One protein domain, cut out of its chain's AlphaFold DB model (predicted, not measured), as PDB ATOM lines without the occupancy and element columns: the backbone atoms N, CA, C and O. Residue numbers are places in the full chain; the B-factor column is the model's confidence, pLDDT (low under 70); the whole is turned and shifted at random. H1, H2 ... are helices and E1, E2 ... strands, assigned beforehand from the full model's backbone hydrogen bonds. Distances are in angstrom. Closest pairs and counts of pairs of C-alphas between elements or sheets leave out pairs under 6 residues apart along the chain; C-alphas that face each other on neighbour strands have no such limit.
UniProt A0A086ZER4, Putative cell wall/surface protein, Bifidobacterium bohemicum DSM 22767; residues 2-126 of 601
ATOM      1  N   PHE A   2     160.504 188.745 174.350       89.44
ATOM      2  CA  PHE A   2     161.593 189.178 175.230       89.44
ATOM      3  C   PHE A   2     161.834 188.198 176.394       89.44
ATOM      4  O   PHE A   2     162.144 188.611 177.505       89.44
ATOM      5  N   VAL A   3     161.621 186.896 176.171       88.06
ATOM      6  CA  VAL A   3     161.588 185.896 177.253       88.06
ATOM      7  C   VAL A   3     162.950 185.800 177.938       88.06
ATOM      8  O   VAL A   3     163.947 185.480 177.297       88.06
ATOM      9  N   GLY A   4     162.987 186.046 179.249       84.19
ATOM     10  CA  GLY A   4     164.217 186.009 180.045       84.19
ATOM     11  C   GLY A   4     165.171 187.192 179.835       84.19
ATOM     12  O   GLY A   4     166.296 187.141 180.327       84.19
ATOM     13  N   CYS A   5     164.766 188.248 179.122       86.25
ATOM     14  CA  CYS A   5     165.609 189.429 178.941       86.25
ATOM     15  C   CYS A   5     165.706 190.251 180.248       86.25
ATOM     16  O   CYS A   5     164.679 190.496 180.883       86.25
ATOM     17  N   PRO A   6     166.900 190.733 180.650       84.75
ATOM     18  CA  PRO A   6     167.086 191.543 181.857       84.75
ATOM     19  C   PRO A   6     166.701 193.010 181.595       84.75
ATOM     20  O   PRO A   6     167.552 193.893 181.536       84.75
ATOM     21  N   LEU A   7     165.412 193.255 181.365       83.88
ATOM     22  CA  LEU A   7     164.858 194.573 181.056       83.88
ATOM     23  C   LEU A   7     164.334 195.238 182.331       83.88
ATOM     24  O   LEU A   7     163.595 194.594 183.065       83.88
ATOM     25  N   ASP A   8     164.639 196.520 182.549       82.06
ATOM     26  CA  ASP A   8     163.977 197.332 183.586       82.06
ATOM     27  C   ASP A   8     162.728 198.054 183.016       82.06
ATOM     28  O   ASP A   8     161.689 198.161 183.670       82.06
ATOM     29  N   LYS A   9     162.815 198.514 181.757       87.38
ATOM     30  CA  LYS A   9     161.800 199.300 181.032       87.38
ATOM     31  C   LYS A   9     161.822 198.969 179.539       87.38
ATOM     32  O   LYS A   9     162.900 198.782 178.975       87.38
ATOM     33  N   ILE A  10     160.665 198.965 178.874       90.25
ATOM     34  CA  ILE A  10     160.578 198.828 177.409       90.25
ATOM     35  C   ILE A  10     159.485 199.714 176.792       90.25
ATOM     36  O   ILE A  10     158.386 199.842 177.325       90.25
ATOM     37  N   ILE A  11     159.793 200.331 175.644       90.38
ATOM     38  CA  ILE A  11     158.898 201.248 174.923       90.38
ATOM     39  C   ILE A  11     158.562 200.655 173.554       90.38
ATOM     40  O   ILE A  11     159.445 200.510 172.712       90.38
ATOM     41  N   LEU A  12     157.284 200.339 173.320       90.94
ATOM     42  CA  LEU A  12     156.813 199.647 172.113       90.94
ATOM     43  C   LEU A  12     155.771 200.444 171.310       90.94
ATOM     44  O   LEU A  12     155.345 199.992 170.249       90.94
ATOM     45  N   LYS A  13     155.388 201.649 171.755       88.69
ATOM     46  CA  LYS A  13     154.331 202.484 171.144       88.69
ATOM     47  C   LYS A  13     154.447 202.767 169.637       88.69
ATOM     48  O   LYS A  13     153.462 203.162 169.032       88.69
ATOM     49  N   GLY A  14     155.631 202.620 169.040       89.44
ATOM     50  CA  GLY A  14     155.851 202.853 167.607       89.44
ATOM     51  C   GLY A  14     155.490 201.672 166.698       89.44
ATOM     52  O   GLY A  14     155.717 201.757 165.496       89.44
ATOM     53  N   TRP A  15     155.013 200.552 167.251       91.44
ATOM     54  CA  TRP A  15     154.797 199.312 166.502       91.44
ATOM     55  C   TRP A  15     153.389 199.230 165.903       91.44
ATOM     56  O   TRP A  15     152.393 199.508 166.569       91.44
ATOM     57  N   THR A  16     153.293 198.757 164.660       92.81
ATOM     58  CA  THR A  16     152.013 198.477 163.995       92.81
ATOM     59  C   THR A  16     151.470 197.121 164.450       92.81
ATOM     60  O   THR A  16     151.817 196.088 163.883       92.81
ATOM     61  N   THR A  17     150.617 197.106 165.477       93.25
ATOM     62  CA  THR A  17     150.133 195.858 166.110       93.25
ATOM     63  C   THR A  17     148.724 195.424 165.718       93.25
ATOM     64  O   THR A  17     148.242 194.417 166.221       93.25
ATOM     65  N   SER A  18     148.044 196.127 164.808       91.19
ATOM     66  CA  SER A  18     146.637 195.848 164.463       91.19
ATOM     67  C   SER A  18     146.376 194.478 163.820       91.19
ATOM     68  O   SER A  18     145.221 194.102 163.676       91.19
ATOM     69  N   GLY A  19     147.421 193.757 163.401       92.25
ATOM     70  CA  GLY A  19     147.346 192.369 162.926       92.25
ATOM     71  C   GLY A  19     147.929 191.340 163.902       92.25
ATOM     72  O   GLY A  19     148.077 190.180 163.529       92.25
ATOM     73  N   LEU A  20     148.313 191.746 165.117       91.31
ATOM     74  CA  LEU A  20     148.869 190.848 166.127       91.31
ATOM     75  C   LEU A  20     147.748 189.984 166.723       91.31
ATOM     76  O   LEU A  20     146.767 190.521 167.233       91.31
ATOM     77  N   THR A  21     147.914 188.660 166.673       93.38
ATOM     78  CA  THR A  21     146.928 187.676 167.159       93.38
ATOM     79  C   THR A  21     147.342 186.965 168.448       93.38
ATOM     80  O   THR A  21     146.478 186.512 169.194       93.38
ATOM     81  N   SER A  22     148.640 186.896 168.755       92.62
ATOM     82  CA  SER A  22     149.146 186.369 170.026       92.62
ATOM     83  C   SER A  22     150.263 187.245 170.589       92.62
ATOM     84  O   SER A  22     151.112 187.748 169.850       92.62
ATOM     85  N   MET A  23     150.276 187.383 171.917       92.69
ATOM     86  CA  MET A  23     151.424 187.862 172.690       92.69
ATOM     87  C   MET A  23     151.773 186.922 173.859       92.69
ATOM     88  O   MET A  23     152.292 187.359 174.886       92.69
ATOM     89  N   ASP A  24     151.479 185.626 173.718       92.69
ATOM     90  CA  ASP A  24     151.687 184.628 174.774       92.69
ATOM     91  C   ASP A  24     153.122 184.663 175.310       92.69
ATOM     92  O   ASP A  24     154.095 184.693 174.547       92.69
ATOM     93  N   GLN A  25     153.254 184.689 176.640       90.31
ATOM     94  CA  GLN A  25     154.545 184.728 177.330       90.31
ATOM     95  C   GLN A  25     155.480 185.861 176.847       90.31
ATOM     96  O   GLN A  25     156.701 185.744 176.975       90.31
ATOM     97  N   MET A  26     154.967 186.959 176.264       91.00
ATOM     98  CA  MET A  26     155.793 187.921 175.523       91.00
ATOM     99  C   MET A  26     156.992 188.456 176.316       91.00
ATOM    100  O   MET A  26     158.073 188.555 175.721       91.00
ATOM    101  N   PHE A  27     156.818 188.721 177.615       89.19
ATOM    102  CA  PHE A  27     157.842 189.162 178.567       89.19
ATOM    103  C   PHE A  27     158.088 188.146 179.699       89.19
ATOM    104  O   PHE A  27     158.695 188.494 180.717       89.19
ATOM    105  N   ALA A  28     157.652 186.891 179.553       82.50
ATOM    106  CA  ALA A  28     157.817 185.867 180.582       82.50
ATOM    107  C   ALA A  28     159.285 185.716 181.010       82.50
ATOM    108  O   ALA A  28     160.206 185.871 180.208       82.50
ATOM    109  N   ARG A  29     159.527 185.430 182.294       76.19
ATOM    110  CA  ARG A  29     160.874 185.304 182.895       76.19
ATOM    111  C   ARG A  29     161.781 186.552 182.809       76.19
ATOM    112  O   ARG A  29     162.876 186.509 183.356       76.19
ATOM    113  N   SER A  30     161.327 187.673 182.234       72.62
ATOM    114  CA  SER A  30     161.979 189.000 182.365       72.62
ATOM    115  C   SER A  30     161.767 189.619 183.756       72.62
ATOM    116  O   SER A  30     162.373 190.625 184.120       72.62
ATOM    117  N   GLY A  31     160.867 189.018 184.543       58.22
ATOM    118  CA  GLY A  31     160.399 189.489 185.846       58.22
ATOM    119  C   GLY A  31     161.387 189.349 187.002       58.22
ATOM    120  O   GLY A  31     160.968 189.070 188.115       58.22
ATOM    121  N   SER A  32     162.690 189.505 186.765       62.88
ATOM    122  CA  SER A  32     163.621 189.870 187.839       62.88
ATOM    123  C   SER A  32     163.742 191.389 187.986       62.88
ATOM    124  O   SER A  32     164.126 191.856 189.057       62.88
ATOM    125  N   ARG A  33     163.434 192.156 186.925       66.81
ATOM    126  CA  ARG A  33     163.596 193.620 186.909       66.81
ATOM    127  C   ARG A  33     162.565 194.408 186.094       66.81
ATOM    128  O   ARG A  33     162.530 195.619 186.250       66.81
ATOM    129  N   LEU A  34     161.737 193.785 185.245       77.44
ATOM    130  CA  LEU A  34     160.844 194.552 184.361       77.44
ATOM    131  C   LEU A  34     159.738 195.256 185.162       77.44
ATOM    132  O   LEU A  34     158.843 194.594 185.693       77.44
ATOM    133  N   LEU A  35     159.828 196.590 185.224       75.88
ATOM    134  CA  LEU A  35     158.943 197.485 185.974       75.88
ATOM    135  C   LEU A  35     157.994 198.288 185.075       75.88
ATOM    136  O   LEU A  35     156.879 198.573 185.505       75.88
ATOM    137  N   GLU A  36     158.399 198.655 183.853       85.81
ATOM    138  CA  GLU A  36     157.613 199.539 182.972       85.81
ATOM    139  C   GLU A  36     157.496 199.015 181.529       85.81
ATOM    140  O   GLU A  36     158.497 198.672 180.892       85.81
ATOM    141  N   VAL A  37     156.274 199.032 180.982       89.75
ATOM    142  CA  VAL A  37     155.986 198.734 179.569       89.75
ATOM    143  C   VAL A  37     155.099 199.835 178.961       89.75
ATOM    144  O   VAL A  37     153.982 200.079 179.422       89.75
ATOM    145  N   ASP A  38     155.566 200.485 177.887       91.44
ATOM    146  CA  ASP A  38     154.784 201.471 177.118       91.44
ATOM    147  C   ASP A  38     154.180 200.854 175.842       91.44
ATOM    148  O   ASP A  38     154.870 200.646 174.837       91.44
ATOM    149  N   LEU A  39     152.867 200.602 175.897       93.94
ATOM    150  CA  LEU A  39     152.001 200.118 174.817       93.94
ATOM    151  C   LEU A  39     151.070 201.227 174.283       93.94
ATOM    152  O   LEU A  39     150.064 200.934 173.643       93.94
ATOM    153  N   SER A  40     151.359 202.509 174.530       93.06
ATOM    154  CA  SER A  40     150.409 203.616 174.295       93.06
ATOM    155  C   SER A  40     149.943 203.795 172.840       93.06
ATOM    156  O   SER A  40     148.893 204.391 172.600       93.06
ATOM    157  N   GLY A  41     150.694 203.263 171.869       90.44
ATOM    158  CA  GLY A  41     150.321 203.222 170.449       90.44
ATOM    159  C   GLY A  41     149.758 201.881 169.958       90.44
ATOM    160  O   GLY A  41     149.460 201.753 168.774       90.44
ATOM    161  N   TRP A  42     149.619 200.875 170.827       93.31
ATOM    162  CA  TRP A  42     149.186 199.533 170.435       93.31
ATOM    163  C   TRP A  42     147.668 199.436 170.276       93.31
ATOM    164  O   TRP A  42     146.898 199.748 171.189       93.31
ATOM    165  N   ASN A  43     147.256 198.890 169.135       92.94
ATOM    166  CA  ASN A  43     145.929 198.322 168.931       92.94
ATOM    167  C   ASN A  43     146.028 196.809 169.156       92.94
ATOM    168  O   ASN A  43     146.735 196.134 168.409       92.94
ATOM    169  N   THR A  44     145.343 196.287 170.174       92.00
ATOM    170  CA  THR A  44     145.356 194.853 170.526       92.00
ATOM    171  C   THR A  44     144.002 194.172 170.323       92.00
ATOM    172  O   THR A  44     143.821 193.028 170.720       92.00
ATOM    173  N   ARG A  45     143.047 194.835 169.651       90.00
ATOM    174  CA  ARG A  45     141.681 194.319 169.414       90.00
ATOM    175  C   ARG A  45     141.618 193.026 168.586       90.00
ATOM    176  O   ARG A  45     140.549 192.435 168.483       90.00
ATOM    177  N   SER A  46     142.727 192.635 167.962       91.50
ATOM    178  CA  SER A  46     142.868 191.413 167.162       91.50
ATOM    179  C   SER A  46     143.615 190.286 167.884       91.50
ATOM    180  O   SER A  46     143.770 189.215 167.300       91.50
ATOM    181  N   LEU A  47     144.047 190.493 169.139       91.81
ATOM    182  CA  LEU A  47     144.608 189.420 169.959       91.81
ATOM    183  C   LEU A  47     143.532 188.371 170.256       91.81
ATOM    184  O   LEU A  47     142.486 188.680 170.821       91.81
ATOM    185  N   SER A  48     143.830 187.120 169.922       89.62
ATOM    186  CA  SER A  48     143.087 185.937 170.359       89.62
ATOM    187  C   SER A  48     143.739 185.244 171.560       89.62
ATOM    188  O   SER A  48     143.093 184.420 172.194       89.62
ATOM    189  N   SER A  49     145.007 185.550 171.867       90.19
ATOM    190  CA  SER A  49     145.710 185.028 173.045       90.19
ATOM    191  C   SER A  49     146.797 185.989 173.544       90.19
ATOM    192  O   SER A  49     147.350 186.789 172.787       90.19
ATOM    193  N   GLY A  50     147.119 185.911 174.830       86.88
ATOM    194  CA  GLY A  50     148.193 186.688 175.454       86.88
ATOM    195  C   GLY A  50     148.638 186.109 176.793       86.88
ATOM    196  O   GLY A  50     149.089 186.855 177.656       86.88
ATOM    197  N   GLN A  51     148.480 184.799 176.983       90.56
ATOM    198  CA  GLN A  51     148.587 184.100 178.259       90.56
ATOM    199  C   GLN A  51     149.900 184.426 178.981       90.56
ATOM    200  O   GLN A  51     150.997 184.125 178.489       90.56
ATOM    201  N   ALA A  52     149.772 185.032 180.164       86.50
ATOM    202  CA  ALA A  52     150.852 185.463 181.043       86.50
ATOM    203  C   ALA A  52     151.978 186.211 180.288       86.50
ATOM    204  O   ALA A  52     153.173 185.983 180.492       86.50
ATOM    205  N   ALA A  53     151.579 187.106 179.376       89.56
ATOM    206  CA  ALA A  53     152.469 187.998 178.648       89.56
ATOM    207  C   ALA A  53     153.307 188.880 179.584       89.56
ATOM    208  O   ALA A  53     154.503 189.049 179.337       89.56
ATOM    209  N   PHE A  54     152.695 189.426 180.638       87.69
ATOM    210  CA  PHE A  54     153.314 190.343 181.596       87.69
ATOM    211  C   PHE A  54     153.798 189.620 182.864       87.69
ATOM    212  O   PHE A  54     153.070 188.777 183.385       87.69
ATOM    213  N   PRO A  55     154.989 189.942 183.404       81.38
ATOM    214  CA  PRO A  55     155.483 189.347 184.643       81.38
ATOM    215  C   PRO A  55     154.871 190.005 185.888       81.38
ATOM    216  O   PRO A  55     154.605 191.205 185.889       81.38
ATOM    217  N   ALA A  56     154.802 189.259 186.994       76.38
ATOM    218  CA  ALA A  56     154.323 189.737 188.298       76.38
ATOM    219  C   ALA A  56     155.121 190.917 188.908       76.38
ATOM    220  O   ALA A  56     154.683 191.508 189.889       76.38
ATOM    221  N   THR A  57     156.292 191.280 188.365       74.62
ATOM    222  CA  THR A  57     157.048 192.478 188.790       74.62
ATOM    223  C   THR A  57     156.573 193.774 188.147       74.62
ATOM    224  O   THR A  57     156.982 194.842 188.605       74.62
ATOM    225  N   LEU A  58     155.761 193.694 187.088       80.44
ATOM    226  CA  LEU A  58     155.340 194.850 186.309       80.44
ATOM    227  C   LEU A  58     154.598 195.852 187.199       80.44
ATOM    228  O   LEU A  58     153.616 195.511 187.855       80.44
ATOM    229  N   SER A  59     155.070 197.097 187.214       76.88
ATOM    230  CA  SER A  59     154.532 198.151 188.077       76.88
ATOM    231  C   SER A  59     153.985 199.357 187.325       76.88
ATOM    232  O   SER A  59     153.304 200.160 187.947       76.88
ATOM    233  N   VAL A  60     154.268 199.519 186.029       83.19
ATOM    234  CA  VAL A  60     153.774 200.635 185.209       83.19
ATOM    235  C   VAL A  60     153.426 200.158 183.796       83.19
ATOM    236  O   VAL A  60     154.226 199.510 183.119       83.19
ATOM    237  N   LEU A  61     152.228 200.521 183.343       88.69
ATOM    238  CA  LEU A  61     151.674 200.273 182.016       88.69
ATOM    239  C   LEU A  61     151.202 201.590 181.397       88.69
ATOM    240  O   LEU A  61     150.321 202.257 181.939       88.69
ATOM    241  N   HIS A  62     151.719 201.940 180.221       89.31
ATOM    242  CA  HIS A  62     151.135 203.010 179.406       89.31
ATOM    243  C   HIS A  62     150.251 202.387 178.328       89.31
ATOM    244  O   HIS A  62     150.731 201.619 177.497       89.31
ATOM    245  N   LEU A  63     148.959 202.707 178.348       92.94
ATOM    246  CA  LEU A  63     147.934 202.086 177.509       92.94
ATOM    247  C   LEU A  63     147.315 203.117 176.565       92.94
ATOM    248  O   LEU A  63     147.062 204.258 176.954       92.94
ATOM    249  N   GLY A  64     147.050 202.719 175.322       90.50
ATOM    250  CA  GLY A  64     146.354 203.539 174.334       90.50
ATOM    251  C   GLY A  64     144.843 203.317 174.367       90.50
ATOM    252  O   GLY A  64     144.362 202.282 174.819       90.50
ATOM    253  N   LYS A  65     144.068 204.251 173.801       91.62
ATOM    254  CA  LYS A  65     142.604 204.115 173.624       91.62
ATOM    255  C   LYS A  65     142.177 202.820 172.904       91.62
ATOM    256  O   LYS A  65     141.055 202.350 173.088       91.62
ATOM    257  N   ASP A  66     143.063 202.263 172.075       93.00
ATOM    258  CA  ASP A  66     142.850 201.062 171.258       93.00
ATOM    259  C   ASP A  66     143.479 199.796 171.864       93.00
ATOM    260  O   ASP A  66     143.312 198.705 171.316       93.00
ATOM    261  N   THR A  67     144.148 199.924 173.011       92.81
ATOM    262  CA  THR A  67     144.641 198.790 173.789       92.81
ATOM    263  C   THR A  67     143.477 198.160 174.554       92.81
ATOM    264  O   THR A  67     142.642 198.848 175.141       92.81
ATOM    265  N   ARG A  68     143.402 196.839 174.495       91.19
ATOM    266  CA  ARG A  68     142.453 195.951 175.164       91.19
ATOM    267  C   ARG A  68     143.254 194.853 175.845       91.19
ATOM    268  O   ARG A  68     144.129 194.259 175.210       91.19
ATOM    269  N   LEU A  69     142.996 194.656 177.130       90.62
ATOM    270  CA  LEU A  69     143.639 193.653 177.964       90.62
ATOM    271  C   LEU A  69     142.604 192.617 178.408       90.62
ATOM    272  O   LEU A  69     141.406 192.897 178.452       90.62
ATOM    273  N   ASP A  70     143.102 191.436 178.741       90.00
ATOM    274  CA  ASP A  70     142.363 190.332 179.337       90.00
ATOM    275  C   ASP A  70     143.088 189.914 180.632       90.00
ATOM    276  O   ASP A  70     144.321 190.034 180.690       90.00
ATOM    277  N   PRO A  71     142.388 189.428 181.673       86.00
ATOM    278  CA  PRO A  71     143.020 189.067 182.944       86.00
ATOM    279  C   PRO A  71     144.087 187.975 182.795       86.00
ATOM    280  O   PRO A  71     145.086 187.984 183.514       86.00
ATOM    281  N   SER A  72     143.934 187.074 181.816       87.31
ATOM    282  CA  SER A  72     144.911 186.022 181.518       87.31
ATOM    283  C   SER A  72     146.260 186.552 181.030       87.31
ATOM    284  O   SER A  72     147.220 185.785 180.962       87.31
ATOM    285  N   TYR A  73     146.372 187.843 180.689       89.94
ATOM    286  CA  TYR A  73     147.612 188.433 180.181       89.94
ATOM    287  C   TYR A  73     148.665 188.678 181.268       89.94
ATOM    288  O   TYR A  73     149.839 188.891 180.951       89.94
ATOM    289  N   PHE A  74     148.279 188.612 182.539       84.69
ATOM    290  CA  PHE A  74     149.163 188.799 183.681       84.69
ATOM    291  C   PHE A  74     149.591 187.437 184.240       84.69
ATOM    292  O   PHE A  74     148.759 186.585 184.539       84.69
ATOM    293  N   ALA A  75     150.901 187.211 184.362       72.81
ATOM    294  CA  ALA A  75     151.435 186.069 185.096       72.81
ATOM    295  C   ALA A  75     151.217 186.292 186.596       72.81
ATOM    296  O   ALA A  75     151.647 187.332 187.091       72.81
ATOM    297  N   ASP A  76     150.572 185.323 187.257       65.44
ATOM    298  CA  ASP A  76     150.276 185.209 188.695       65.44
ATOM    299  C   ASP A  76     150.292 186.516 189.495       65.44
ATOM    300  O   ASP A  76     151.338 187.065 189.844       65.44
ATOM    301  N   GLU A  77     149.101 186.987 189.863       59.38
ATOM    302  CA  GLU A  77     148.987 188.195 190.669       59.38
ATOM    303  C   GLU A  77     149.738 188.067 192.007       59.38
ATOM    304  O   GLU A  77     149.637 187.024 192.667       59.38
ATOM    305  N   PRO A  78     150.343 189.158 192.514       49.78
ATOM    306  CA  PRO A  78     150.798 189.243 193.905       49.78
ATOM    307  C   PRO A  78     149.710 188.853 194.933       49.78
ATOM    308  O   PRO A  78     150.023 188.421 196.043       49.78
ATOM    309  N   SER A  79     148.430 188.981 194.561       49.81
ATOM    310  CA  SER A  79     147.230 188.587 195.312       49.81
ATOM    311  C   SER A  79     146.937 187.087 195.322       49.81
ATOM    312  O   SER A  79     146.713 186.537 196.402       49.81
ATOM    313  N   LYS A  80     146.965 186.392 194.176       44.69
ATOM    314  CA  LYS A  80     146.545 184.974 194.088       44.69
ATOM    315  C   LYS A  80     147.544 183.998 194.744       44.69
ATOM    316  O   LYS A  80     147.179 182.864 195.036       44.69
ATOM    317  N   GLY A  81     148.753 184.465 195.078       44.44
ATOM    318  CA  GLY A  81     149.733 183.770 195.930       44.44
ATOM    319  C   GLY A  81     149.613 184.035 197.442       44.44
ATOM    320  O   GLY A  81     150.450 183.563 198.207       44.44
ATOM    321  N   GLY A  82     148.610 184.797 197.895       47.81
ATOM    322  CA  GLY A  82     148.301 184.934 199.320       47.81
ATOM    323  C   GLY A  82     149.246 185.817 200.142       47.81
ATOM    324  O   GLY A  82     149.342 185.601 201.346       47.81
ATOM    325  N   ALA A  83     149.919 186.812 199.541       51.88
ATOM    326  CA  ALA A  83     150.517 187.928 200.287       51.88
ATOM    327  C   ALA A  83     150.915 189.122 199.389       51.88
ATOM    328  O   ALA A  83     152.097 189.438 199.245       51.88
ATOM    329  N   VAL A  84     149.921 189.862 198.883       55.22
ATOM    330  CA  VAL A  84     150.098 191.179 198.229       55.22
ATOM    331  C   VAL A  84     151.102 192.059 198.991       55.22
ATOM    332  O   VAL A  84     152.036 192.627 198.415       55.22
ATOM    333  N   GLU A  85     150.943 192.105 200.318       55.78
ATOM    334  CA  GLU A  85     151.808 192.872 201.206       55.78
ATOM    335  C   GLU A  85     153.256 192.367 201.276       55.78
ATOM    336  O   GLU A  85     154.163 193.183 201.419       55.78
ATOM    337  N   SER A  86     153.509 191.052 201.238       56.41
ATOM    338  CA  SER A  86     154.883 190.540 201.387       56.41
ATOM    339  C   SER A  86     155.728 190.833 200.147       56.41
ATOM    340  O   SER A  86     156.925 191.077 200.266       56.41
ATOM    341  N   ALA A  87     155.086 190.900 198.977       60.81
ATOM    342  CA  ALA A  87     155.684 191.324 197.716       60.81
ATOM    343  C   ALA A  87     155.803 192.860 197.577       60.81
ATOM    344  O   ALA A  87     156.278 193.363 196.553       60.81
ATOM    345  N   GLY A  88     155.374 193.635 198.581       67.62
ATOM    346  CA  GLY A  88     155.510 195.091 198.576       67.62
ATOM    347  C   GLY A  88     154.597 195.816 197.590       67.62
ATOM    348  O   GLY A  88     154.974 196.870 197.078       67.62
ATOM    349  N   PHE A  89     153.440 195.240 197.265       70.62
ATOM    350  CA  PHE A  89     152.357 195.912 196.545       70.62
ATOM    351  C   PHE A  89     151.256 196.319 197.535       70.62
ATOM    352  O   PHE A  89     151.106 195.691 198.580       70.62
ATOM    353  N   THR A  90     150.461 197.341 197.219       65.12
ATOM    354  CA  THR A  90     149.169 197.543 197.907       65.12
ATOM    355  C   THR A  90     148.084 196.631 197.354       65.12
ATOM    356  O   THR A  90     147.109 196.373 198.044       65.12
ATOM    357  N   GLY A  91     148.284 196.120 196.134       66.44
ATOM    358  CA  GLY A  91     147.297 195.294 195.457       66.44
ATOM    359  C   GLY A  91     146.276 196.096 194.685       66.44
ATOM    360  O   GLY A  91     145.183 195.603 194.580       66.44
ATOM    361  N   HIS A  92     146.606 197.283 194.163       70.12
ATOM    362  CA  HIS A  92     145.725 198.010 193.245       70.12
ATOM    363  C   HIS A  92     146.512 198.634 192.088       70.12
ATOM    364  O   HIS A  92     147.595 199.205 192.285       70.12
ATOM    365  N   TRP A  93     145.938 198.573 190.886       76.06
ATOM    366  CA  TRP A  93     146.306 199.461 189.786       76.06
ATOM    367  C   TRP A  93     145.662 200.830 190.019       76.06
ATOM    368  O   TRP A  93     144.481 200.907 190.331       76.06
ATOM    369  N   ILE A  94     146.404 201.925 189.845       71.19
ATOM    370  CA  ILE A  94     145.855 203.292 189.873       71.19
ATOM    371  C   ILE A  94     146.428 204.092 188.700       71.19
ATOM    372  O   ILE A  94     147.572 203.889 188.290       71.19
ATOM    373  N   ARG A  95     145.636 205.005 188.128       73.19
ATOM    374  CA  ARG A  95     146.114 205.920 187.084       73.19
ATOM    375  C   ARG A  95     147.078 206.966 187.639       73.19
ATOM    376  O   ARG A  95     146.997 207.362 188.798       73.19
ATOM    377  N   SER A  96     147.953 207.495 186.787       65.44
ATOM    378  CA  SER A  96     148.922 208.537 187.162       65.44
ATOM    379  C   SER A  96     148.302 209.863 187.628       65.44
ATOM    380  O   SER A  96     149.011 210.693 188.185       65.44
ATOM    381  N   ASP A  97     147.007 210.086 187.383       59.28
ATOM    382  CA  ASP A  97     146.228 211.224 187.893       59.28
ATOM    383  C   ASP A  97     145.579 210.948 189.269       59.28
ATOM    384  O   ASP A  97     144.789 211.759 189.754       59.28
ATOM    385  N   GLY A  98     145.912 209.815 189.900       54.09
ATOM    386  CA  GLY A  98     145.433 209.410 191.222       54.09
ATOM    387  C   GLY A  98     143.979 208.935 191.256       54.09
ATOM    388  O   GLY A  98     143.466 208.661 192.338       54.09
ATOM    389  N   LYS A  99     143.302 208.841 190.104       55.97
ATOM    390  CA  LYS A  99     141.877 208.503 190.015       55.97
ATOM    391  C   LYS A  99     141.685 207.121 189.410       55.97
ATOM    392  O   LYS A  99     142.172 206.844 188.317       55.97
ATOM    393  N   TRP A 100     140.930 206.265 190.088       57.00
ATOM    394  CA  TRP A 100     140.348 205.095 189.436       57.00
ATOM    395  C   TRP A 100     139.113 205.517 188.625       57.00
ATOM    396  O   TRP A 100     138.431 206.475 188.989       57.00
ATOM    397  N   GLU A 101     138.852 204.852 187.498       50.75
ATOM    398  CA  GLU A 101     137.738 205.172 186.589       50.75
ATOM    399  C   GLU A 101     136.629 204.101 186.657       50.75
ATOM    400  O   GLU A 101     136.256 203.521 185.640       50.75
ATOM    401  N   THR A 102     136.051 203.859 187.841       49.88
ATOM    402  CA  THR A 102     134.757 203.158 187.972       49.88
ATOM    403  C   THR A 102     133.856 203.770 189.054       49.88
ATOM    404  O   THR A 102     134.326 204.299 190.056       49.88
ATOM    405  N   GLU A 103     132.539 203.697 188.823       41.53
ATOM    406  CA  GLU A 103     131.455 204.030 189.773       41.53
ATOM    407  C   GLU A 103     130.871 202.757 190.433       41.53
ATOM    408  O   GLU A 103     129.712 202.745 190.836       41.53
ATOM    409  N   THR A 104     131.615 201.646 190.457       39.53
ATOM    410  CA  THR A 104     131.095 200.317 190.828       39.53
ATOM    411  C   THR A 104     131.636 199.846 192.171       39.53
ATOM    412  O   THR A 104     132.852 199.859 192.360       39.53
ATOM    413  N   ASP A 105     130.725 199.399 193.038       42.41
ATOM    414  CA  ASP A 105     130.972 198.906 194.399       42.41
ATOM    415  C   ASP A 105     132.007 197.764 194.501       42.41
ATOM    416  O   ASP A 105     132.309 197.066 193.530       42.41
ATOM    417  N   ASP A 106     132.489 197.559 195.731       45.41
ATOM    418  CA  ASP A 106     133.640 196.743 196.157       45.41
ATOM    419  C   ASP A 106     133.556 195.208 195.896       45.41
ATOM    420  O   ASP A 106     134.311 194.440 196.491       45.41
ATOM    421  N   GLU A 107     132.656 194.721 195.031       49.03
ATOM    422  CA  GLU A 107     132.423 193.280 194.778       49.03
ATOM    423  C   GLU A 107     133.023 192.740 193.456       49.03
ATOM    424  O   GLU A 107     132.896 191.549 193.158       49.03
ATOM    425  N   LEU A 108     133.687 193.571 192.642       50.84
ATOM    426  CA  LEU A 108     134.176 193.168 191.312       50.84
ATOM    427  C   LEU A 108     135.634 192.672 191.289       50.84
ATOM    428  O   LEU A 108     136.563 193.445 191.061       50.84
ATOM    429  N   GLY A 109     135.797 191.350 191.395       61.56
ATOM    430  CA  GLY A 109     136.950 190.607 190.861       61.56
ATOM    431  C   GLY A 109     138.323 190.962 191.444       61.56
ATOM    432  O   GLY A 109     138.438 191.515 192.537       61.56
ATOM    433  N   THR A 110     139.382 190.603 190.718       73.00
ATOM    434  CA  THR A 110     140.768 190.977 191.055       73.00
ATOM    435  C   THR A 110     141.258 192.195 190.274       73.00
ATOM    436  O   THR A 110     140.682 192.580 189.262       73.00
ATOM    437  N   ASP A 111     142.343 192.834 190.704       75.50
ATOM    438  CA  ASP A 111     142.776 194.126 190.146       75.50
ATOM    439  C   ASP A 111     143.155 194.076 188.664       75.50
ATOM    440  O   ASP A 111     142.999 195.064 187.941       75.50
ATOM    441  N   ASN A 112     143.626 192.924 188.180       79.88
ATOM    442  CA  ASN A 112     143.847 192.719 186.751       79.88
ATOM    443  C   ASN A 112     142.535 192.518 185.983       79.88
ATOM    444  O   ASN A 112     142.464 192.897 184.816       79.88
ATOM    445  N   GLU A 113     141.501 191.968 186.626       82.06
ATOM    446  CA  GLU A 113     140.143 191.873 186.077       82.06
ATOM    447  C   GLU A 113     139.537 193.280 185.953       82.06
ATOM    448  O   GLU A 113     139.141 193.678 184.857       82.06
ATOM    449  N   GLN A 114     139.631 194.103 187.002       80.44
ATOM    450  CA  GLN A 114     139.179 195.499 186.965       80.44
ATOM    451  C   GLN A 114     139.936 196.348 185.924       80.44
ATOM    452  O   GLN A 114     139.324 197.132 185.194       80.44
ATOM    453  N   LEU A 115     141.266 196.194 185.810       83.69
ATOM    454  CA  LEU A 115     142.046 196.888 184.777       83.69
ATOM    455  C   LEU A 115     141.670 196.411 183.364       83.69
ATOM    456  O   LEU A 115     141.542 197.239 182.458       83.69
ATOM    457  N   ALA A 116     141.481 195.104 183.159       87.75
ATOM    458  CA  ALA A 116     141.050 194.555 181.877       87.75
ATOM    459  C   ALA A 116     139.683 195.124 181.467       87.75
ATOM    460  O   ALA A 116     139.567 195.704 180.380       87.75
ATOM    461  N   ASP A 117     138.684 195.061 182.349       86.69
ATOM    462  CA  ASP A 117     137.339 195.603 182.127       86.69
ATOM    463  C   ASP A 117     137.363 197.099 181.794       86.69
ATOM    464  O   ASP A 117     136.738 197.531 180.816       86.69
ATOM    465  N   LEU A 118     138.168 197.884 182.519       85.62
ATOM    466  CA  LEU A 118     138.379 199.302 182.233       85.62
ATOM    467  C   LEU A 118     138.898 199.531 180.805       85.62
ATOM    468  O   LEU A 118     138.378 200.402 180.100       85.62
ATOM    469  N   THR A 119     139.878 198.744 180.336       89.88
ATOM    470  CA  THR A 119     140.345 198.864 178.941       89.88
ATOM    471  C   THR A 119     139.259 198.503 177.930       89.88
ATOM    472  O   THR A 119     139.196 199.109 176.858       89.88
ATOM    473  N   ASN A 120     138.373 197.560 178.264       88.38
ATOM    474  CA  ASN A 120     137.297 197.094 177.393       88.38
ATOM    475  C   ASN A 120     136.150 198.110 177.222       88.38
ATOM    476  O   ASN A 120     135.433 198.056 176.215       88.38
ATOM    477  N   LEU A 121     136.025 199.110 178.103       86.31
ATOM    478  CA  LEU A 121     135.008 200.158 177.984       86.31
ATOM    479  C   LEU A 121     135.075 200.917 176.644       86.31
ATOM    480  O   LEU A 121     136.127 201.348 176.163       86.31
ATOM    481  N   ARG A 122     133.900 201.203 176.062       80.81
ATOM    482  CA  ARG A 122     133.772 202.000 174.820       80.81
ATOM    483  C   ARG A 122     134.322 203.426 174.935       80.81
ATOM    484  O   ARG A 122     134.595 204.051 173.914       80.81
ATOM    485  N   ARG A 123     134.425 203.958 176.158       84.06
ATOM    486  CA  ARG A 123     134.911 205.315 176.454       84.06
ATOM    487  C   ARG A 123     136.375 205.358 176.904       84.06
ATOM    488  O   ARG A 123     136.861 206.460 177.148       84.06
ATOM    489  N   PHE A 124     137.062 204.217 176.992       86.44
ATOM    490  CA  PHE A 124     138.459 204.152 177.418       86.44
ATOM    491  C   PHE A 124     139.355 205.024 176.525       86.44
ATOM    492  O   PHE A 124     139.372 204.872 175.302       86.44
ATOM    493  N   LYS A 125     140.091 205.958 177.136       86.06
ATOM    494  CA  LYS A 125     140.947 206.927 176.425       86.06
ATOM    495  C   LYS A 125     142.427 206.538 176.402       86.06
ATOM    496  O   LYS A 125     143.212 207.233 175.758       86.06
ATOM    497  N   GLY A 126     142.799 205.442 177.062       87.06
ATOM    498  CA  GLY A 126     144.184 205.182 177.435       87.06
ATOM    499  C   GLY A 126     144.608 205.990 178.665       87.06
ATOM    500  O   GLY A 126     143.827 206.763 179.221       87.06
TER     501      GLY A 126
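This is residues 2 to 126 of the 601 residues of the protein "Putative cell wall/surface protein" of Bifidobacterium bohemicum DSM 22767 (UniProt A0A086ZER4). With little regular structure, the chain winds in stacked turns: short parallel strands E1, E2 and E3 form one wall, long links loop back behind it, and E4 and H1 lie beyond E3. Residues 103 to 109 stick out. The printed part has 125 residues, its named elements E1, E2, E3, E4 and H1 holding only 29; the class is mixed. It is compact, with a radius of gyration of the C-alphas of 14.1 A and spans of 37 by 35 by 26 A.

E1, residues 9 to 11, begins at C-alpha (161.800, 199.300, 181.032). E2 is residues 36 to 39 and E3 residues 60 to 64, 13.5 A long. E4, residues 89 to 95, spans 15.1 A. H1, residues 111 to 120, spans 14.2 A and ends at C-alpha (137.297, 197.094, 177.393).

E1 and E2 are parallel at 12 degrees, with N 10 and O 36 3.0 A apart, within hydrogen-bond range. E2 and E3 are parallel at 6 degrees, with N 39 and O 62 2.9 A apart, also within range. E4 pairs with no named strand. The closest C-alphas of E4 and H1, those of His 92 and Asp 111, are 5.8 A apart. H1 is not on the sheet; in it every O i to N i+4 pair is within range.

The printed part has no cut, and its four links are long. Mean pLDDT of the printed part is 78.2; residues 76 to 88 and 96 to 109 are among those under 70.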